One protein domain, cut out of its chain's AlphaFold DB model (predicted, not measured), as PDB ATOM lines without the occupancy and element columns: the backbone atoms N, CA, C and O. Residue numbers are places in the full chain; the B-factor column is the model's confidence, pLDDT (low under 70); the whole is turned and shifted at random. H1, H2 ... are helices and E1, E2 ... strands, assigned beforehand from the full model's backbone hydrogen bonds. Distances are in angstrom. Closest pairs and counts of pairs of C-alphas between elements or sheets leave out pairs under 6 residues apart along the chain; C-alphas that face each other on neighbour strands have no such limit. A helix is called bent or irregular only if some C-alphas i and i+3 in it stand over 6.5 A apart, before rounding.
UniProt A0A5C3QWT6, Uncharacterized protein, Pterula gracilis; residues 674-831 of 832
ATOM      1  N   GLN A 674     121.997  78.809 114.549       84.69
ATOM      2  CA  GLN A 674     123.318  79.249 114.098       84.69
ATOM      3  C   GLN A 674     123.833  80.334 115.052       84.69
ATOM      4  O   GLN A 674     123.015  81.093 115.589       84.69
ATOM      5  N   PRO A 675     125.155  80.440 115.260       89.00
ATOM      6  CA  PRO A 675     125.717  81.441 116.149       89.00
ATOM      7  C   PRO A 675     125.562  82.857 115.582       89.00
ATOM      8  O   PRO A 675     125.491  83.075 114.371       89.00
ATOM      9  N   ARG A 676     125.460  83.837 116.480       89.31
ATOM     10  CA  ARG A 676     125.145  85.242 116.170       89.31
ATOM     11  C   ARG A 676     126.012  86.176 116.998       89.31
ATOM     12  O   ARG A 676     126.379  85.825 118.115       89.31
ATOM     13  N   ALA A 677     126.272  87.380 116.497       91.19
ATOM     14  CA  ALA A 677     126.889  88.437 117.289       91.19
ATOM     15  C   ALA A 677     126.248  89.805 117.046       91.19
ATOM     16  O   ALA A 677     125.699  90.079 115.977       91.19
ATOM     17  N   TRP A 678     126.368  90.671 118.049       93.25
ATOM     18  CA  TRP A 678     125.960  92.069 118.018       93.25
ATOM     19  C   TRP A 678     127.078  92.947 118.587       93.25
ATOM     20  O   TRP A 678     127.601  92.646 119.659       93.25
ATOM     21  N   ARG A 679     127.403  94.063 117.926       94.00
ATOM     22  CA  ARG A 679     128.163  95.160 118.547       94.00
ATOM     23  C   ARG A 679     127.219  95.979 119.423       94.00
ATOM     24  O   ARG A 679     126.115  96.307 118.987       94.00
ATOM     25  N   ILE A 680     127.647  96.317 120.632       95.94
ATOM     26  CA  ILE A 680     126.864  97.090 121.597       95.94
ATOM     27  C   ILE A 680     127.351  98.546 121.624       95.94
ATOM     28  O   ILE A 680     128.553  98.799 121.622       95.94
ATOM     29  N   ASP A 681     126.402  99.486 121.623       94.12
ATOM     30  CA  ASP A 681     126.614 100.935 121.774       94.12
ATOM     31  C   ASP A 681     125.371 101.553 122.434       94.12
ATOM     32  O   ASP A 681     124.358 101.814 121.781       94.12
ATOM     33  N   ALA A 682     125.437 101.797 123.740       92.00
ATOM     34  CA  ALA A 682     124.346 102.334 124.540       92.00
ATOM     35  C   ALA A 682     123.922 103.753 124.120       92.00
ATOM     36  O   ALA A 682     122.767 104.130 124.351       92.00
ATOM     37  N   GLN A 683     124.799 104.532 123.471       89.06
ATOM     38  CA  GLN A 683     124.500 105.906 123.048       89.06
ATOM     39  C   GLN A 683     123.455 105.931 121.924       89.06
ATOM     40  O   GLN A 683     122.613 106.829 121.874       89.06
ATOM     41  N   SER A 684     123.426 104.891 121.084       87.75
ATOM     42  CA  SER A 684     122.428 104.709 120.021       87.75
ATOM     43  C   SER A 684     121.048 104.230 120.508       87.75
ATOM     44  O   SER A 684     120.130 104.003 119.707       87.75
ATOM     45  N   GLY A 685     120.845 104.119 121.825       84.81
ATOM     46  CA  GLY A 685     119.531 103.992 122.456       84.81
ATOM     47  C   GLY A 685     118.734 102.768 121.994       84.81
ATOM     48  O   GLY A 685     119.038 101.638 122.358       84.81
ATOM     49  N   LYS A 686     117.679 102.972 121.192       80.12
ATOM     50  CA  LYS A 686     116.835 101.864 120.693       80.12
ATOM     51  C   LYS A 686     117.550 100.932 119.712       80.12
ATOM     52  O   LYS A 686     117.105  99.800 119.546       80.12
ATOM     53  N   ASN A 687     118.628 101.398 119.081       84.19
ATOM     54  CA  ASN A 687     119.411 100.626 118.116       84.19
ATOM     55  C   ASN A 687     120.722 100.090 118.718       84.19
ATOM     56  O   ASN A 687     121.562  99.594 117.979       84.19
ATOM     57  N   ALA A 688     120.889 100.158 120.043       91.00
ATOM     58  CA  ALA A 688     122.132  99.899 120.775       91.00
ATOM     59  C   ALA A 688     122.703  98.460 120.723       91.00
ATOM     60  O   ALA A 688     123.649  98.150 121.443       91.00
ATOM     61  N   ALA A 689     122.145  97.580 119.887       93.00
ATOM     62  CA  ALA A 689     122.640  96.230 119.626       93.00
ATOM     63  C   ALA A 689     122.618  95.962 118.111       93.00
ATOM     64  O   ALA A 689     121.595  95.579 117.538       93.00
ATOM     65  N   TYR A 690     123.755  96.191 117.459       90.50
ATOM     66  CA  TYR A 690     123.937  96.138 116.010       90.50
ATOM     67  C   TYR A 690     124.318  94.724 115.551       90.50
ATOM     68  O   TYR A 690     125.440  94.303 115.834       90.50
ATOM     69  N   PRO A 691     123.445  93.975 114.848       89.75
ATOM     70  CA  PRO A 691     123.751  92.611 114.417       89.75
ATOM     71  C   PRO A 691     124.888  92.591 113.388       89.75
ATOM     72  O   PRO A 691     124.846  93.312 112.390       89.75
ATOM     73  N   LEU A 692     125.881  91.732 113.613       85.62
ATOM     74  CA  LEU A 692     127.000  91.532 112.698       85.62
ATOM     75  C   LEU A 692     126.603  90.534 111.599       85.62
ATOM     76  O   LEU A 692     126.208  89.404 111.879       85.62
ATOM     77  N   ALA A 693     126.674  90.970 110.338       74.19
ATOM     78  CA  ALA A 693     126.284  90.169 109.168       74.19
ATOM     79  C   ALA A 693     127.429  89.311 108.586       74.19
ATOM     80  O   ALA A 693     127.181  88.408 107.789       74.19
ATOM     81  N   LYS A 694     128.669  89.608 108.984       70.12
ATOM     82  CA  LYS A 694     129.886  88.806 108.812       70.12
ATOM     83  C   LYS A 694     130.665  88.877 110.129       70.12
ATOM     84  O   LYS A 694     130.441  89.804 110.906       70.12
ATOM     85  N   PHE A 695     131.600  87.955 110.337       72.31
ATOM     86  CA  PHE A 695     132.494  87.937 111.496       72.31
ATOM     87  C   PHE A 695     133.945  88.188 111.049       72.31
ATOM     88  O   PHE A 695     134.818  87.342 111.226       72.31
ATOM     89  N   THR A 696     134.187  89.330 110.398       68.38
ATOM     90  CA  THR A 696     135.524  89.712 109.921       68.38
ATOM     91  C   THR A 696     136.319  90.433 111.002       68.38
ATOM     92  O   THR A 696     135.747  91.020 111.921       68.38
ATOM     93  N   GLU A 697     137.642  90.462 110.847       67.56
ATOM     94  CA  GLU A 697     138.560  91.231 111.699       67.56
ATOM     95  C   GLU A 697     138.129  92.709 111.796       67.56
ATOM     96  O   GLU A 697     138.025  93.261 112.887       67.56
ATOM     97  N   GLU A 698     137.723  93.308 110.671       68.44
ATOM     98  CA  GLU A 698     137.170  94.672 110.595       68.44
ATOM     99  C   GLU A 698     135.902  94.896 111.447       68.44
ATOM    100  O   GLU A 698     135.599  96.032 111.808       68.44
ATOM    101  N   THR A 699     135.128  93.844 111.752       75.75
ATOM    102  CA  THR A 699     133.919  93.963 112.593       75.75
ATOM    103  C   THR A 699     134.202  93.874 114.090       75.75
ATOM    104  O   THR A 699     133.370  94.332 114.875       75.75
ATOM    105  N   PHE A 700     135.361  93.342 114.485       80.88
ATOM    106  CA  PHE A 700     135.757  93.100 115.873       80.88
ATOM    107  C   PHE A 700     136.978  93.950 116.252       80.88
ATOM    108  O   PHE A 700     138.077  93.443 116.458       80.88
ATOM    109  N   ASP A 701     136.781  95.268 116.349       84.25
ATOM    110  CA  ASP A 701     137.834  96.189 116.791       84.25
ATOM    111  C   ASP A 701     138.041  96.208 118.320       84.25
ATOM    112  O   ASP A 701     137.169  95.842 119.112       84.25
ATOM    113  N   GLN A 702     139.216  96.686 118.738       87.38
ATOM    114  CA  GLN A 702     139.660  96.698 120.136       87.38
ATOM    115  C   GLN A 702     138.934  97.732 121.024       87.38
ATOM    116  O   GLN A 702     139.104  97.694 122.244       87.38
ATOM    117  N   SER A 703     138.106  98.611 120.450       90.12
ATOM    118  CA  SER A 703     137.306  99.625 121.161       90.12
ATOM    119  C   SER A 703     135.849  99.202 121.398       90.12
ATOM    120  O   SER A 703     135.124  99.855 122.150       90.12
ATOM    121  N   GLY A 704     135.405  98.108 120.771       91.94
ATOM    122  CA  GLY A 704     134.035  97.614 120.854       91.94
ATOM    123  C   GLY A 704     133.736  96.712 122.056       91.94
ATOM    124  O   GLY A 704     134.596  96.008 122.590       91.94
ATOM    125  N   VAL A 705     132.456  96.686 122.434       95.19
ATOM    126  CA  VAL A 705     131.855  95.619 123.243       95.19
ATOM    127  C   VAL A 705     130.948  94.795 122.334       95.19
ATOM    128  O   VAL A 705     130.131  95.350 121.597       95.19
ATOM    129  N   PHE A 706     131.070  93.473 122.393       94.62
ATOM    130  CA  PHE A 706     130.334  92.544 121.539       94.62
ATOM    131  C   PHE A 706     129.591  91.518 122.387       94.62
ATOM    132  O   PHE A 706     130.142  90.999 123.351       94.62
ATOM    133  N   LEU A 707     128.355  91.199 122.014       95.69
ATOM    134  CA  LEU A 707     127.585  90.086 122.568       95.69
ATOM    135  C   LEU A 707     127.484  88.984 121.513       95.69
ATOM    136  O   LEU A 707     127.094  89.263 120.384       95.69
ATOM    137  N   LEU A 708     127.815  87.750 121.878       94.19
ATOM    138  CA  LEU A 708     127.809  86.569 121.019       94.19
ATOM    139  C   LEU A 708     126.834  85.530 121.601       94.19
ATOM    140  O   LEU A 708     126.941  85.169 122.773       94.19
ATOM    141  N   ASP A 709     125.919  85.017 120.777       93.75
ATOM    142  CA  ASP A 709     125.120  83.816 121.053       93.75
ATOM    143  C   ASP A 709     125.767  82.633 120.331       93.75
ATOM    144  O   ASP A 709     125.655  82.520 119.113       93.75
ATOM    145  N   CYS A 710     126.451  81.767 121.081       92.56
ATOM    146  CA  CYS A 710     127.164  80.589 120.578       92.56
ATOM    147  C   CYS A 710     126.336  79.305 120.769       92.56
ATOM    148  O   CYS A 710     126.863  78.239 121.069       92.56
ATOM    149  N   VAL A 711     125.008  79.425 120.639       91.06
ATOM    150  CA  VAL A 711     123.987  78.355 120.649       91.06
ATOM    151  C   VAL A 711     123.840  77.559 121.960       91.06
ATOM    152  O   VAL A 711     122.725  77.186 122.310       91.06
ATOM    153  N   TRP A 712     124.890  77.363 122.753       91.88
ATOM    154  CA  TRP A 712     124.840  76.710 124.073       91.88
ATOM    155  C   TRP A 712     125.433  77.568 125.194       91.88
ATOM    156  O   TRP A 712     125.089  77.387 126.362       91.88
ATOM    157  N   GLU A 713     126.252  78.551 124.831       94.38
ATOM    158  CA  GLU A 713     126.850  79.540 125.725       94.38
ATOM    159  C   GLU A 713     126.728  80.935 125.104       94.38
ATOM    160  O   GLU A 713     126.568  81.090 123.891       94.38
ATOM    161  N   LEU A 714     126.765  81.956 125.954       96.19
ATOM    162  CA  LEU A 714     126.720  83.361 125.579       96.19
ATOM    163  C   LEU A 714     128.014  84.031 126.043       96.19
ATOM    164  O   LEU A 714     128.475  83.799 127.163       96.19
ATOM    165  N   TYR A 715     128.572  84.902 125.210       96.00
ATOM    166  CA  TYR A 715     129.823  85.593 125.508       96.00
ATOM    167  C   TYR A 715     129.677  87.098 125.310       96.00
ATOM    168  O   TYR A 715     129.252  87.549 124.251       96.00
ATOM    169  N   VAL A 716     130.068  87.884 126.311       96.81
ATOM    170  CA  VAL A 716     130.397  89.300 126.130       96.81
ATOM    171  C   VAL A 716     131.901  89.390 125.909       96.81
ATOM    172  O   VAL A 716     132.668  89.009 126.791       96.81
ATOM    173  N   ILE A 717     132.325  89.895 124.755       94.50
ATOM    174  CA  ILE A 717     133.726  90.212 124.475       94.50
ATOM    175  C   ILE A 717     133.904  91.715 124.651       94.50
ATOM    176  O   ILE A 717     133.241  92.509 123.984       94.50
ATOM    177  N   VAL A 718     134.785  92.108 125.563       94.25
ATOM    178  CA  VAL A 718     135.136  93.506 125.824       94.25
ATOM    179  C   VAL A 718     136.529  93.751 125.253       94.25
ATOM    180  O   VAL A 718     137.499  93.143 125.711       94.25
ATOM    181  N   GLY A 719     136.615  94.622 124.247       91.12
ATOM    182  CA  GLY A 719     137.873  95.060 123.647       91.12
ATOM    183  C   GLY A 719     138.838  95.691 124.659       91.12
ATOM    184  O   GLY A 719     138.425  96.211 125.696       91.12
ATOM    185  N   MET A 720     140.135  95.655 124.348       87.06
ATOM    186  CA  MET A 720     141.199  96.174 125.219       87.06
ATOM    187  C   MET A 720     141.025  97.668 125.544       87.06
ATOM    188  O   MET A 720     141.222  98.080 126.687       87.06
ATOM    189  N   GLU A 721     140.601  98.471 124.568       88.88
ATOM    190  CA  GLU A 721     140.298  99.896 124.747       88.88
ATOM    191  C   GLU A 721     138.866 100.116 125.273       88.88
ATOM    192  O   GLU A 721     138.572 101.136 125.895       88.88
ATOM    193  N   ALA A 722     137.982  99.128 125.104       92.06
ATOM    194  CA  ALA A 722     136.590  99.159 125.556       92.06
ATOM    195  C   ALA A 722     136.409  98.986 127.078       92.06
ATOM    196  O   ALA A 722     135.282  99.055 127.572       92.06
ATOM    197  N   ARG A 723     137.478  98.741 127.856       90.25
ATOM    198  CA  ARG A 723     137.373  98.372 129.285       90.25
ATOM    199  C   ARG A 723     136.671  99.427 130.153       90.25
ATOM    200  O   ARG A 723     136.034  99.068 131.143       90.25
ATOM    201  N   SER A 724     136.747 100.706 129.778       88.75
ATOM    202  CA  SER A 724     136.049 101.830 130.426       88.75
ATOM    203  C   SER A 724     134.644 102.115 129.875       88.75
ATOM    204  O   SER A 724     133.946 102.968 130.427       88.75
ATOM    205  N   SER A 725     134.180 101.405 128.841       92.38
ATOM    206  CA  SER A 725     132.855 101.573 128.215       92.38
ATOM    207  C   SER A 725     131.727 100.966 129.065       92.38
ATOM    208  O   SER A 725     130.938 100.132 128.622       92.38
ATOM    209  N   ARG A 726     131.654 101.376 130.338       93.50
ATOM    210  CA  ARG A 726     130.803 100.801 131.396       93.50
ATOM    211  C   ARG A 726     129.342 100.627 130.991       93.50
ATOM    212  O   ARG A 726     128.732  99.630 131.370       93.50
ATOM    213  N   GLN A 727     128.777 101.577 130.245       93.56
ATOM    214  CA  GLN A 727     127.380 101.517 129.811       93.56
ATOM    215  C   GLN A 727     127.150 100.381 128.807       93.56
ATOM    216  O   GLN A 727     126.205  99.615 128.977       93.56
ATOM    217  N   ASP A 728     128.054 100.212 127.843       95.50
ATOM    218  CA  ASP A 728     127.988  99.164 126.818       95.50
ATOM    219  C   ASP A 728     128.211  97.781 127.433       95.50
ATOM    220  O   ASP A 728     127.476  96.842 127.138       95.50
ATOM    221  N   ILE A 729     129.158  97.666 128.371       96.56
ATOM    222  CA  ILE A 729     129.419  96.427 129.118       96.56
ATOM    223  C   ILE A 729     128.196  96.048 129.974       96.56
ATOM    224  O   ILE A 729     127.731  94.908 129.919       96.56
ATOM    225  N   ARG A 730     127.626  96.998 130.734       96.00
ATOM    226  CA  ARG A 730     126.392  96.783 131.517       96.00
ATOM    227  C   ARG A 730     125.228  96.351 130.625       96.00
ATOM    228  O   ARG A 730     124.492  95.438 130.990       96.00
ATOM    229  N   LEU A 731     125.078  96.984 129.462       96.25
ATOM    230  CA  LEU A 731     124.023  96.697 128.496       96.25
ATOM    231  C   LEU A 731     124.188  95.314 127.852       96.25
ATOM    232  O   LEU A 731     123.226  94.554 127.794       96.25
ATOM    233  N   ALA A 732     125.404  94.943 127.446       97.38
ATOM    234  CA  ALA A 732     125.718  93.617 126.915       97.38
ATOM    235  C   ALA A 732     125.387  92.503 127.923       97.38
ATOM    236  O   ALA A 732     124.803  91.480 127.558       97.38
ATOM    237  N   ILE A 733     125.704  92.724 129.205       97.31
ATOM    238  CA  ILE A 733     125.399  91.791 130.297       97.31
ATOM    239  C   ILE A 733     123.880  91.676 130.532       97.31
ATOM    240  O   ILE A 733     123.383  90.570 130.744       97.31
ATOM    241  N   ASP A 734     123.132  92.781 130.480       96.25
ATOM    242  CA  ASP A 734     121.672  92.800 130.669       96.25
ATOM    243  C   ASP A 734     120.915  92.103 129.521       96.25
ATOM    244  O   ASP A 734     120.080  91.219 129.755       96.25
ATOM    245  N   ILE A 735     121.288  92.409 128.269       96.50
ATOM    246  CA  ILE A 735     120.797  91.700 127.078       96.50
ATOM    247  C   ILE A 735     121.131  90.207 127.199       96.50
ATOM    248  O   ILE A 735     120.242  89.374 127.042       96.50
ATOM    249  N   GLY A 736     122.385  89.857 127.513       96.56
ATOM    250  CA  GLY A 736     122.851  88.472 127.609       96.56
ATOM    251  C   GLY A 736     122.116  87.649 128.674       96.56
ATOM    252  O   GLY A 736     121.675  86.534 128.397       96.56
ATOM    253  N   LYS A 737     121.894  88.209 129.874       95.88
ATOM    254  CA  LYS A 737     121.106  87.561 130.943       95.88
ATOM    255  C   LYS A 737     119.661  87.328 130.502       95.88
ATOM    256  O   LYS A 737     119.092  86.260 130.745       95.88
ATOM    257  N   THR A 738     119.084  88.303 129.809       95.44
ATOM    258  CA  THR A 738     117.721  88.217 129.273       95.44
ATOM    259  C   THR A 738     117.631  87.194 128.131       95.44
ATOM    260  O   THR A 738     116.685  86.409 128.103       95.44
ATOM    261  N   MET A 739     118.630  87.121 127.240       95.00
ATOM    262  CA  MET A 739     118.741  86.092 126.197       95.00
ATOM    263  C   MET A 739     118.807  84.695 126.811       95.00
ATOM    264  O   MET A 739     117.968  83.863 126.481       95.00
ATOM    265  N   GLY A 740     119.730  84.443 127.745       94.62
ATOM    266  CA  GLY A 740     119.854  83.138 128.406       94.62
ATOM    267  C   GLY A 740     118.555  82.711 129.097       94.62
ATOM    268  O   GLY A 740     118.125  81.565 128.965       94.62
ATOM    269  N   THR A 741     117.858  83.659 129.732       94.00
ATOM    270  CA  THR A 741     116.551  83.421 130.365       94.00
ATOM    271  C   THR A 741     115.468  83.045 129.342       94.00
ATOM    272  O   THR A 741     114.723  82.097 129.581       94.00
ATOM    273  N   GLN A 742     115.401  83.709 128.180       93.12
ATOM    274  CA  GLN A 742     114.440  83.373 127.112       93.12
ATOM    275  C   GLN A 742     114.789  82.066 126.378       93.12
ATOM    276  O   GLN A 742     113.897  81.337 125.952       93.12
ATOM    277  N   LEU A 743     116.080  81.755 126.245       91.19
ATOM    278  CA  LEU A 743     116.588  80.595 125.512       91.19
ATOM    279  C   LEU A 743     116.579  79.301 126.344       91.19
ATOM    280  O   LEU A 743     116.555  78.216 125.766       91.19
ATOM    281  N   SER A 744     116.519  79.392 127.678       90.31
ATOM    282  CA  SER A 744     116.412  78.233 128.585       90.31
ATOM    283  C   SER A 744     115.184  77.342 128.333       90.31
ATOM    284  O   SER A 744     115.221  76.149 128.609       90.31
ATOM    285  N   ALA A 745     114.113  77.896 127.751       87.75
ATOM    286  CA  ALA A 745     112.911  77.161 127.349       87.75
ATOM    287  C   ALA A 745     113.045  76.411 126.005       87.75
ATOM    288  O   ALA A 745     112.166  75.623 125.659       87.75
ATOM    289  N   LEU A 746     114.109  76.671 125.236       86.69
ATOM    290  CA  LEU A 746     114.352  76.103 123.901       86.69
ATOM    291  C   LEU A 746     115.622  75.241 123.833       86.69
ATOM    292  O   LEU A 746     115.840  74.550 122.840       86.69
ATOM    293  N   ARG A 747     116.474  75.295 124.862       89.88
ATOM    294  CA  ARG A 747     117.791  74.649 124.915       89.88
ATOM    295  C   ARG A 747     117.855  73.665 126.098       89.88
ATOM    296  O   ARG A 747     117.092  73.823 127.045       89.88
ATOM    297  N   PRO A 748     118.747  72.652 126.089       90.25
ATOM    298  CA  PRO A 748     118.779  71.613 127.133       90.25
ATOM    299  C   PRO A 748     119.119  72.116 128.548       90.25
ATOM    300  O   PRO A 748     118.952  71.378 129.516       90.25
ATOM    301  N   TYR A 749     119.635  73.340 128.658       91.56
ATOM    302  CA  TYR A 749     119.921  74.060 129.896       91.56
ATOM    303  C   TYR A 749     119.955  75.575 129.604       91.56
ATOM    304  O   TYR A 749     120.011  75.983 128.442       91.56
ATOM    305  N   THR A 750     119.929  76.414 130.644       93.44
ATOM    306  CA  THR A 750     120.091  77.876 130.524       93.44
ATOM    307  C   THR A 750     121.511  78.223 130.063       93.44
ATOM    308  O   THR A 750     122.442  77.941 130.816       93.44
ATOM    309  N   PRO A 751     121.716  78.855 128.891       93.94
ATOM    310  CA  PRO A 751     123.052  79.229 128.431       93.94
ATOM    311  C   PRO A 751     123.789  80.109 129.446       93.94
ATOM    312  O   PRO A 751     123.261  81.136 129.884       93.94
ATOM    313  N   ASN A 752     125.013  79.717 129.808       94.06
ATOM    314  CA  ASN A 752     125.874  80.518 130.676       94.06
ATOM    315  C   ASN A 752     126.306  81.797 129.951       94.06
ATOM    316  O   ASN A 752     126.562  81.763 128.749       94.06
ATOM    317  N   LEU A 753     126.417  82.909 130.685       97.19
ATOM    318  CA  LEU A 753     126.946  84.170 130.165       97.19
ATOM    319  C   LEU A 753     128.334  84.439 130.754       97.19
ATOM    320  O   LEU A 753     128.472  84.724 131.949       97.19
ATOM    321  N   HIS A 754     129.340  84.362 129.892       96.88
ATOM    322  CA  HIS A 754     130.742  84.620 130.197       96.88
ATOM    323  C   HIS A 754     131.129  86.017 129.704       96.88
ATOM    324  O   HIS A 754     130.675  86.450 128.649       96.88
ATOM    325  N   VAL A 755     131.978  86.728 130.442       96.94
ATOM    326  CA  VAL A 755     132.515  88.035 130.042       96.94
ATOM    327  C   VAL A 755     134.024  87.896 129.886       96.94
ATOM    328  O   VAL A 755     134.723  87.726 130.882       96.94
ATOM    329  N   ILE A 756     134.515  87.930 128.647       94.44
ATOM    330  CA  ILE A 756     135.944  87.891 128.316       94.44
ATOM    331  C   ILE A 756     136.422  89.331 128.136       94.44
ATOM    332  O   ILE A 756     135.851  90.072 127.334       94.44
ATOM    333  N   VAL A 757     137.461  89.729 128.868       92.56
ATOM    334  CA  VAL A 757     137.970  91.108 128.850       92.56
ATOM    335  C   VAL A 757     139.403  91.123 128.341       92.56
ATOM    336  O   VAL A 757     140.293  90.560 128.968       92.56
ATOM    337  N   LEU A 758     139.631  91.747 127.192       89.75
ATOM    338  CA  LEU A 758     140.922  91.692 126.509       89.75
ATOM    339  C   LEU A 758     141.954  92.647 127.152       89.75
ATOM    340  O   LEU A 758     141.564  93.672 127.720       89.75
ATOM    341  N   PRO A 759     143.265  92.338 127.077       87.00
ATOM    342  CA  PRO A 759     143.861  91.134 126.486       87.00
ATOM    343  C   PRO A 759     143.634  89.876 127.350       87.00
ATOM    344  O   PRO A 759     143.625  89.936 128.576       87.00
ATOM    345  N   SER A 760     143.433  88.728 126.698       87.56
ATOM    346  CA  SER A 760     143.112  87.442 127.338       87.56
ATOM    347  C   SER A 760     143.399  86.285 126.382       87.56
ATOM    348  O   SER A 760     143.192  86.434 125.177       87.56
ATOM    349  N   ARG A 761     143.742  85.094 126.897       87.50
ATOM    350  CA  ARG A 761     143.504  83.853 126.135       87.50
ATOM    351  C   ARG A 761     142.001  83.631 125.953       87.50
ATOM    352  O   ARG A 761     141.196  84.014 126.805       87.50
ATOM    353  N   VAL A 762     141.634  82.999 124.847       87.12
ATOM    354  CA  VAL A 762     140.248  82.692 124.466       87.12
ATOM    355  C   VAL A 762     139.983  81.191 124.699       87.12
ATOM    356  O   VAL A 762     140.904  80.401 124.491       87.12
ATOM    357  N   PRO A 763     138.780  80.766 125.145       90.25
ATOM    358  CA  PRO A 763     138.433  79.346 125.250       90.25
ATOM    359  C   PRO A 763     138.531  78.652 123.891       90.25
ATOM    360  O   PRO A 763     138.041  79.194 122.903       90.25
ATOM    361  N   ILE A 764     139.113  77.454 123.844       89.75
ATOM    362  CA  ILE A 764     139.337  76.699 122.597       89.75
ATOM    363  C   ILE A 764     138.034  76.386 121.839       89.75
ATOM    364  O   ILE A 764     138.006  76.409 120.613       89.75
ATOM    365  N   ASP A 765     136.927  76.191 122.558       92.94
ATOM    366  CA  ASP A 765     135.604  75.958 121.977       92.94
ATOM    367  C   ASP A 765     134.948  77.209 121.373       92.94
ATOM    368  O   ASP A 765     134.056  77.076 120.540       92.94
ATOM    369  N   LEU A 766     135.356  78.426 121.758       90.81
ATOM    370  CA  LEU A 766     134.680  79.647 121.304       90.81
ATOM    371  C   LEU A 766     134.939  79.962 119.811       90.81
ATOM    372  O   LEU A 766     133.969  80.237 119.102       90.81
ATOM    373  N   PRO A 767     136.177  79.881 119.279       88.12
ATOM    374  CA  PRO A 767     136.421  79.984 117.841       88.12
ATOM    375  C   PRO A 767     135.611  78.983 117.008       88.12
ATOM    376  O   PRO A 767     135.127  79.359 115.950       88.12
ATOM    377  N   MET A 768     135.379  77.760 117.501       90.56
ATOM    378  CA  MET A 768     134.726  76.666 116.755       90.56
ATOM    379  C   MET A 768     133.260  76.906 116.372       90.56
ATOM    380  O   MET A 768     132.684  76.145 115.593       90.56
ATOM    381  N   HIS A 769     132.636  77.963 116.893       89.00
ATOM    382  CA  HIS A 769     131.319  78.409 116.434       89.00
ATOM    383  C   HIS A 769     131.392  79.171 115.100       89.00
ATOM    384  O   HIS A 769     130.391  79.269 114.391       89.00
ATOM    385  N   PHE A 770     132.561  79.685 114.714       86.44
ATOM    386  CA  PHE A 770     132.749  80.564 113.562       86.44
ATOM    387  C   PHE A 770     133.777  79.970 112.586       86.44
ATOM    388  O   PHE A 770     134.837  79.512 112.994       86.44
ATOM    389  N   ARG A 771     133.492  79.988 111.275       84.25
ATOM    390  CA  ARG A 771     134.438  79.466 110.260       84.25
ATOM    391  C   ARG A 771     135.674  80.352 110.062       84.25
ATOM    392  O   ARG A 771     136.749  79.849 109.760       84.25
ATOM    393  N   GLN A 772     135.513  81.667 110.200       75.75
ATOM    394  CA  GLN A 772     136.615  82.626 110.132       75.75
ATOM    395  C   GLN A 772     137.331  82.680 111.498       75.75
ATOM    396  O   GLN A 772     136.637  82.621 112.514       75.75
ATOM    397  N   PRO A 773     138.667  82.852 111.578       67.19
ATOM    398  CA  PRO A 773     139.401  83.023 112.844       67.19
ATOM    399  C   PRO A 773     139.171  84.405 113.502       67.19
ATOM    400  O   PRO A 773     140.102  85.153 113.789       67.19
ATOM    401  N   VAL A 774     137.903  84.750 113.762       64.25
ATOM    402  CA  VAL A 774     137.411  86.067 114.221       64.25
ATOM    403  C   VAL A 774     138.214  86.641 115.390       64.25
ATOM    404  O   VAL A 774     138.509  87.832 115.446       64.25
ATOM    405  N   LEU A 775     138.527  85.783 116.361       65.94
ATOM    406  CA  LEU A 775     139.060  86.186 117.659       65.94
ATOM    407  C   LEU A 775     140.589  86.293 117.673       65.94
ATOM    408  O   LEU A 775     141.139  86.763 118.665       65.94
ATOM    409  N   SER A 776     141.268  85.916 116.585       66.25
ATOM    410  CA  SER A 776     142.710  86.124 116.421       66.25
ATOM    411  C   SER A 776     143.044  87.610 116.253       66.25
ATOM    412  O   SER A 776     143.971  88.089 116.893       66.25
ATOM    413  N   ALA A 777     142.233  88.375 115.514       62.72
ATOM    414  CA  ALA A 777     142.399  89.829 115.363       62.72
ATOM    415  C   ALA A 777     142.159  90.634 116.658       62.72
ATOM    416  O   ALA A 777     142.585  91.784 116.784       62.72
ATOM    417  N   LEU A 778     141.480  90.024 117.634       64.50
ATOM    418  CA  LEU A 778     141.277  90.573 118.975       64.50
ATOM    419  C   LEU A 778     142.385  90.189 119.970       64.50
ATOM    420  O   LEU A 778     142.406  90.711 121.087       64.50
ATOM    421  N   GLN A 779     143.290  89.286 119.593       67.06
ATOM    422  CA  GLN A 779     144.461  88.928 120.388       67.06
ATOM    423  C   GLN A 779     145.642  89.833 120.018       67.06
ATOM    424  O   GLN A 779     145.793  90.276 118.883       67.06
ATOM    425  N   THR A 780     146.482  90.133 121.003       65.56
ATOM    426  CA  THR A 780     147.758  90.830 120.808       65.56
ATOM    427  C   THR A 780     148.827  89.861 120.299       65.56
ATOM    428  O   THR A 780     148.778  88.683 120.646       65.56
ATOM    429  N   ASP A 781     149.836  90.355 119.562       66.44
ATOM    430  CA  ASP A 781     150.953  89.552 119.007       66.44
ATOM    431  C   ASP A 781     151.626  88.625 120.041       66.44
ATOM    432  O   ASP A 781     152.128  87.552 119.712       66.44
ATOM    433  N   ALA A 782     151.617  89.046 121.308       69.50
ATOM    434  CA  ALA A 782     151.776  88.176 122.461       69.50
ATOM    435  C   ALA A 782     150.464  88.191 123.273       69.50
ATOM    436  O   ALA A 782     150.185  89.198 123.938       69.50
ATOM    437  N   PRO A 783     149.631  87.133 123.236       68.44
ATOM    438  CA  PRO A 783     148.522  86.993 124.173       68.44
ATOM    439  C   PRO A 783     149.077  86.685 125.577       68.44
ATOM    440  O   PRO A 783     150.130  86.055 125.692       68.44
ATOM    441  N   PRO A 784     148.408  87.110 126.664       79.81
ATOM    442  CA  PRO A 784     148.855  86.803 128.022       79.81
ATOM    443  C   PRO A 784     148.756  85.298 128.303       79.81
ATOM    444  O   PRO A 784     147.939  84.610 127.702       79.81
ATOM    445  N   ASP A 785     149.509  84.778 129.276       81.12
ATOM    446  CA  ASP A 785     149.497  83.340 129.607       81.12
ATOM    447  C   ASP A 785     148.149  82.825 130.161       81.12
ATOM    448  O   ASP A 785     147.915  81.616 130.240       81.12
ATOM    449  N   HIS A 786     147.251  83.735 130.554       83.31
ATOM    450  CA  HIS A 786     146.044  83.467 131.335       83.31
ATOM    451  C   HIS A 786     144.750  83.981 130.675       83.31
ATOM    452  O   HIS A 786     144.755  84.724 129.693       83.31
ATOM    453  N   MET A 787     143.614  83.566 131.238       89.31
ATOM    454  CA  MET A 787     142.270  83.921 130.778       89.31
ATOM    455  C   MET A 787     141.648  84.961 131.722       89.31
ATOM    456  O   MET A 787     141.512  84.708 132.917       89.31
ATOM    457  N   ASN A 788     141.246  86.114 131.190       91.31
ATOM    458  CA  ASN A 788     140.515  87.166 131.897       91.31
ATOM    459  C   ASN A 788     139.011  86.989 131.631       91.31
ATOM    460  O   ASN A 788     138.406  87.714 130.838       91.31
ATOM    461  N   ILE A 789     138.439  85.943 132.238       93.62
ATOM    462  CA  ILE A 789     137.024  85.584 132.107       93.62
ATOM    463  C   ILE A 789     136.330  85.744 133.453       93.62
ATOM    464  O   ILE A 789     136.786  85.217 134.464       93.62
ATOM    465  N   LEU A 790     135.196  86.438 133.433       96.00
ATOM    466  CA  LEU A 790     134.312  86.642 134.573       96.00
ATOM    467  C   LEU A 790     132.953  86.005 134.282       96.00
ATOM    468  O   LEU A 790     132.467  86.045 133.147       96.00
ATOM    469  N   SER A 791     132.285  85.465 135.299       96.50
ATOM    470  CA  SER A 791     130.853  85.185 135.193       96.50
ATOM    471  C   SER A 791     130.056  86.486 135.089       96.50
ATOM    472  O   SER A 791     130.466  87.551 135.559       96.50
ATOM    473  N   ALA A 792     128.843  86.404 134.550       95.12
ATOM    474  CA  ALA A 792     127.910  87.528 134.529       95.12
ATOM    475  C   ALA A 792     127.488  88.050 135.925       95.12
ATOM    476  O   ALA A 792     126.844  89.102 136.005       95.12
ATOM    477  N   VAL A 793     127.818  87.343 137.016       95.81
ATOM    478  CA  VAL A 793     127.651  87.827 138.397       95.81
ATOM    479  C   VAL A 793     128.857  88.678 138.786       95.81
ATOM    480  O   VAL A 793     128.685  89.872 139.023       95.81
ATOM    481  N   GLU A 794     130.065  88.112 138.731       96.25
ATOM    482  CA  GLU A 794     131.322  88.805 139.059       96.25
ATOM    483  C   GLU A 794     131.506  90.066 138.209       96.25
ATOM    484  O   GLU A 794     131.804  91.130 138.737       96.25
ATOM    485  N   ALA A 795     131.236  89.996 136.902       95.69
ATOM    486  CA  ALA A 795     131.292  91.159 136.020       95.69
ATOM    487  C   ALA A 795     130.340  92.287 136.467       95.69
ATOM    488  O   ALA A 795     130.682  93.463 136.366       95.69
ATOM    489  N   THR A 796     129.162  91.946 137.008       94.81
ATOM    490  CA  THR A 796     128.220  92.944 137.551       94.81
ATOM    491  C   THR A 796     128.733  93.523 138.868       94.81
ATOM    492  O   THR A 796     128.671  94.735 139.058       94.81
ATOM    493  N   GLU A 797     129.274  92.679 139.748       94.75
ATOM    494  CA  GLU A 797     129.858  93.084 141.029       94.75
ATOM    495  C   GLU A 797     131.050  94.030 140.834       94.75
ATOM    496  O   GLU A 797     131.071  95.117 141.421       94.75
ATOM    497  N   GLN A 798     131.991  93.685 139.945       94.12
ATOM    498  CA  GLN A 798     133.121  94.548 139.588       94.12
ATOM    499  C   GLN A 798     132.650  95.901 139.042       94.12
ATOM    500  O   GLN A 798     133.136  96.937 139.490       94.12
ATOM    501  N   LEU A 799     131.651  95.915 138.150       92.88
ATOM    502  CA  LEU A 799     131.073  97.162 137.645       92.88
ATOM    503  C   LEU A 799     130.447  97.994 138.773       92.88
ATOM    504  O   LEU A 799     130.683  99.199 138.826       92.88
ATOM    505  N   THR A 800     129.694  97.399 139.702       92.00
ATOM    506  CA  THR A 800     129.113  98.154 140.829       92.00
ATOM    507  C   THR A 800     130.148  98.651 141.845       92.00
ATOM    508  O   THR A 800     129.898  99.651 142.519       92.00
ATOM    509  N   THR A 801     131.311  98.008 141.951       92.12
ATOM    510  CA  THR A 801     132.300  98.273 143.007       92.12
ATOM    511  C   THR A 801     133.099  99.553 142.742       92.12
ATOM    512  O   THR A 801     133.864  99.650 141.783       92.12
ATOM    513  N   SER A 802     132.956 100.538 143.633       91.50
ATOM    514  CA  SER A 802     133.709 101.804 143.613       91.50
ATOM    515  C   SER A 802     135.061 101.736 144.333       91.50
ATOM    516  O   SER A 802     135.970 102.495 144.002       91.50
ATOM    517  N   ASP A 803     135.214 100.855 145.323       91.12
ATOM    518  CA  ASP A 803     136.357 100.844 146.242       91.12
ATOM    519  C   ASP A 803     137.281  99.649 146.005       91.12
ATOM    520  O   ASP A 803     136.944  98.507 146.307       91.12
ATOM    521  N   TRP A 804     138.486  99.932 145.506       90.62
ATOM    522  CA  TRP A 804     139.449  98.913 145.092       90.62
ATOM    523  C   TRP A 804     140.727  98.947 145.941       90.62
ATOM    524  O   TRP A 804     141.301 100.022 146.155       90.62
ATOM    525  N   PRO A 805     141.241  97.799 146.423       90.56
ATOM    526  CA  PRO A 805     142.535  97.755 147.091       90.56
ATOM    527  C   PRO A 805     143.646  98.028 146.068       90.56
ATOM    528  O   PRO A 805     143.708  97.379 145.027       90.56
ATOM    529  N   ALA A 806     144.600  98.910 146.383       85.88
ATOM    530  CA  ALA A 806     145.701  99.275 145.476       85.88
ATOM    531  C   ALA A 806     146.651  98.118 145.089       85.88
ATOM    532  O   ALA A 806     147.613  98.341 144.363       85.88
ATOM    533  N   GLY A 807     146.420  96.892 145.576       86.19
ATOM    534  CA  GLY A 807     147.035  95.676 145.039       86.19
ATOM    535  C   GLY A 807     146.422  95.235 143.703       86.19
ATOM    536  O   GLY A 807     147.171  94.894 142.796       86.19
ATOM    537  N   ALA A 808     145.094  95.322 143.564       84.94
ATOM    538  CA  ALA A 808     144.345  94.950 142.358       84.94
ATOM    539  C   ALA A 808     144.467  95.980 141.216       84.94
ATOM    540  O   ALA A 808     144.034  95.726 140.103       84.94
ATOM    541  N   LEU A 809     145.067  97.141 141.493       87.69
ATOM    542  CA  LEU A 809     145.274  98.235 140.536       87.69
ATOM    543  C   LEU A 809     146.737  98.344 140.067       87.69
ATOM    544  O   LEU A 809     147.128  99.365 139.506       87.69
ATOM    545  N   LYS A 810     147.576  97.344 140.376       85.50
ATOM    546  CA  LYS A 810     149.000  97.329 139.987       85.50
ATOM    547  C   LYS A 810     149.227  96.841 138.564       85.50
ATOM    548  O   LYS A 810     150.172  97.285 137.923       85.50
ATOM    549  N   ASP A 811     148.416  95.884 138.134       84.25
ATOM    550  CA  ASP A 811     148.487  95.295 136.807       84.25
ATOM    551  C   ASP A 811     147.534  96.067 135.892       84.25
ATOM    552  O   ASP A 811     146.323  96.073 136.104       84.25
ATOM    553  N   THR A 812     148.086  96.754 134.896       82.12
ATOM    554  CA  THR A 812     147.315  97.558 133.942       82.12
ATOM    555  C   THR A 812     146.566  96.718 132.907       82.12
ATOM    556  O   THR A 812     145.614  97.225 132.322       82.12
ATOM    557  N   ALA A 813     146.949  95.454 132.690       77.31
ATOM    558  CA  ALA A 813     146.193  94.510 131.864       77.31
ATOM    559  C   ALA A 813     145.050  93.861 132.670       77.31
ATOM    560  O   ALA A 813     143.942  93.698 132.158       77.31
ATOM    561  N   MET A 814     145.296  93.567 133.955       82.94
ATOM    562  CA  MET A 814     144.335  92.926 134.870       82.94
ATOM    563  C   MET A 814     143.599  93.882 135.831       82.94
ATOM    564  O   MET A 814     143.055  93.458 136.849       82.94
ATOM    565  N   LEU A 815     143.498  95.160 135.454       88.38
ATOM    566  CA  LEU A 815     142.207  95.846 135.295       88.38
ATOM    567  C   LEU A 815     140.974  95.261 136.031       88.38
ATOM    568  O   LEU A 815     140.436  94.274 135.530       88.38
ATOM    569  N   PRO A 816     140.374  95.860 137.075       89.62
ATOM    570  CA  PRO A 816     138.952  95.629 137.331       89.62
ATOM    571  C   PRO A 816     138.089  96.018 136.112       89.62
ATOM    572  O   PRO A 816     138.464  96.878 135.310       89.62
ATOM    573  N   LEU A 817     136.946  95.361 135.916       92.50
ATOM    574  CA  LEU A 817     136.037  95.658 134.805       92.50
ATOM    575  C   LEU A 817     135.368  97.029 134.995       92.50
ATOM    576  O   LEU A 817     134.827  97.326 136.058       92.50
ATOM    577  N   GLY A 818     135.375  97.863 133.950       89.62
ATOM    578  CA  GLY A 818     134.854  99.229 134.019       89.62
ATOM    579  C   GLY A 818     135.868 100.291 134.459       89.62
ATOM    580  O   GLY A 818     135.442 101.416 134.712       89.62
ATOM    581  N   LEU A 819     137.162  99.955 134.554       89.25
ATOM    582  CA  LEU A 819     138.276 100.889 134.779       89.25
ATOM    583  C   LEU A 819     139.309 100.774 133.646       89.25
ATOM    584  O   LEU A 819     139.679  99.666 133.260       89.25
ATOM    585  N   SER A 820     139.818 101.904 133.152       86.38
ATOM    586  CA  SER A 820     140.967 101.958 132.237       86.38
ATOM    587  C   SER A 820     142.285 102.221 132.988       86.38
ATOM    588  O   SER A 820     142.270 102.742 134.111       86.38
ATOM    589  N   PRO A 821     143.455 101.962 132.369       85.50
ATOM    590  CA  PRO A 821     144.743 102.410 132.905       85.50
ATOM    591  C   PRO A 821     144.801 103.930 133.146       85.50
ATOM    592  O   PRO A 821     145.391 104.376 134.130       85.50
ATOM    593  N   GLY A 822     144.125 104.725 132.306       83.50
ATOM    594  CA  GLY A 822     144.052 106.183 132.440       83.50
ATOM    595  C   GLY A 822     143.353 106.645 133.724       83.50
ATOM    596  O   GLY A 822     143.812 107.595 134.362       83.50
ATOM    597  N   ASP A 823     142.305 105.940 134.161       83.56
ATOM    598  CA  ASP A 823     141.596 106.234 135.415       83.56
ATOM    599  C   ASP A 823     142.498 106.003 136.637       83.56
ATOM    600  O   ASP A 823     142.523 106.800 137.584       83.56
ATOM    601  N   VAL A 824     143.286 104.923 136.601       85.00
ATOM    602  CA  VAL A 824     144.256 104.575 137.649       85.00
ATOM    603  C   VAL A 824     145.418 105.575 137.671       85.00
ATOM    604  O   VAL A 824     145.815 106.032 138.748       85.00
ATOM    605  N   GLU A 825     145.926 105.995 136.509       82.75
ATOM    606  CA  GLU A 825     146.929 107.062 136.408       82.75
ATOM    607  C   GLU A 825     146.413 108.406 136.946       82.75
ATOM    608  O   GLU A 825     147.111 109.072 137.713       82.75
ATOM    609  N   ALA A 826     145.182 108.806 136.617       80.25
ATOM    610  CA  ALA A 826     144.597 110.054 137.109       80.25
ATOM    611  C   ALA A 826     144.445 110.057 138.643       80.25
ATOM    612  O   ALA A 826     144.800 111.030 139.316       80.25
ATOM    613  N   LYS A 827     143.973 108.945 139.226       77.31
ATOM    614  CA  LYS A 827     143.806 108.782 140.684       77.31
ATOM    615  C   LYS A 827     145.127 108.615 141.446       77.31
ATOM    616  O   LYS A 827     145.152 108.858 142.654       77.31
ATOM    617  N   THR A 828     146.215 108.217 140.782       69.12
ATOM    618  CA  THR A 828     147.551 108.129 141.400       69.12
ATOM    619  C   THR A 828     148.327 109.443 141.307       69.12
ATOM    620  O   THR A 828     148.893 109.853 142.319       69.12
ATOM    621  N   LYS A 829     148.282 110.147 140.166       63.66
ATOM    622  CA  LYS A 829     148.918 111.469 139.979       63.66
ATOM    623  C   LYS A 829     148.304 112.557 140.863       63.66
ATOM    624  O   LYS A 829     149.030 113.359 141.431       63.66
ATOM    625  N   ASN A 830     146.988 112.531 141.098       58.50
ATOM    626  CA  ASN A 830     146.319 113.434 142.052       58.50
ATOM    627  C   ASN A 830     146.604 113.108 143.542       58.50
ATOM    628  O   ASN A 830     145.880 113.565 144.428       58.50
ATOM    629  N   ARG A 831     147.611 112.274 143.840       53.56
ATOM    630  CA  ARG A 831     147.958 111.812 145.197       53.56
ATOM    631  C   ARG A 831     149.475 111.832 145.469       53.56
ATOM    632  O   ARG A 831     149.915 111.194 146.429       53.56
TER     633      ARG A 831
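This is residues 674 to 831 of the 832 residues of an uncharacterized protein of Pterula gracilis (UniProt A0A5C3QWT6). A strongly twisted sheet of six strands makes a wall, with the long helix H3 along one face and the short H4 standing up from that same face. Unnamed stretches, residues 692 to 704 and much of 758 to 788, loop on the other side, while E7 and H5 lie far out toward one end. You will find 158 printed residues with five named helices and seven named strands, in the order E1 H1 E2 E3 E4 H2 H3 E5 E6 H4 E7 H5. The sheet, E2 E1 E3 E4 E5 E6, is mixed, and so is the class, helices and strands, though under half of the residues are in named elements. The whole is compact, with a radius of gyration of the C-alphas of 15.7 A, and spans 53 by 32 by 29 A.

Begin with inner strands E4, residues 713 to 718, and E5, residues 752 to 757, which are parallel; N 716 and O 754, 2.8 A apart, are within hydrogen-bond range. E3, residues 705 to 709, forms an antiparallel hairpin with E4 (N 708 and O 715, 2.8 A). E1, residues 676 to 680, is antiparallel to E3, with N 678 and O 707 at 2.8 A. At the edges, E2, residues 689 to 691, is antiparallel to E1, with N 690 and O 679 at 2.8 A, and E6, residues 789 to 791, makes a hairpin with E5, with N 790 and O 755 at 2.9 A. H3, residues 726 to 743, is over E3 and E4 at a height over the sheet of 7.7 A, along the strands; its closest C-alphas to E3 are Ala 732 and Leu 707, 5.9 A. E4, H2 at residues 721 to 724, H3 and E5 make a strand-helix-strand unit, two parallel neighbour strands with helices between, its crossover right-handed; H2 only grazes the sheet. H4, residues 794 to 800, stands up over E6 on the same face as H3, giving two layers, helices on one face of a sheet. H3 touches H4 with residues 726 to 733 alone, closest C-alphas Arg 726 and Leu 799, 7.2 A, at a steep tilt of 43 degrees, opposite ways. H1, residues 682 to 687, only just touches H3, with 3 pairs of C-alphas within 8 A, the closest Ala 682 and Asp 728, 5.3 A. H5, residues 821 to 829, is near H2 but not on the sheet; E7, residues 803 to 805, pairs with no named strand. Every O i to N i+4 pair is within hydrogen-bond range in H3, H4 and H5; H1 has 0 of 2, but 2 of 3 O i to N i+3 pairs, and H2 is too short for an O i to N i+4 pair.

Find C-alpha 676 at (125.145, 85.242, 116.170), where E1 begins. From C-alpha 726 at (130.803, 100.801, 131.396) H3 runs 25.4 A; E4 and E5 each run 16.2 A, and H5 runs 12.2 A to C-alpha 829 at (148.918, 111.469, 139.979). H1 and H2 are irregular: C-alphas 683 and 686 are 9.0 A apart, and 721 and 724 are 7.4 A apart.

The two C-alphas farthest apart, Leu 746 and Arg 831, are 53.5 A apart. The printed part has no cut; the links E2 to E3, E5 to E6 and E7 to H5 are long. Look for pLDDT under 70 at residues 696 to 698, 773 to 783 and 828 to 831; the mean of the printed part is 87.2.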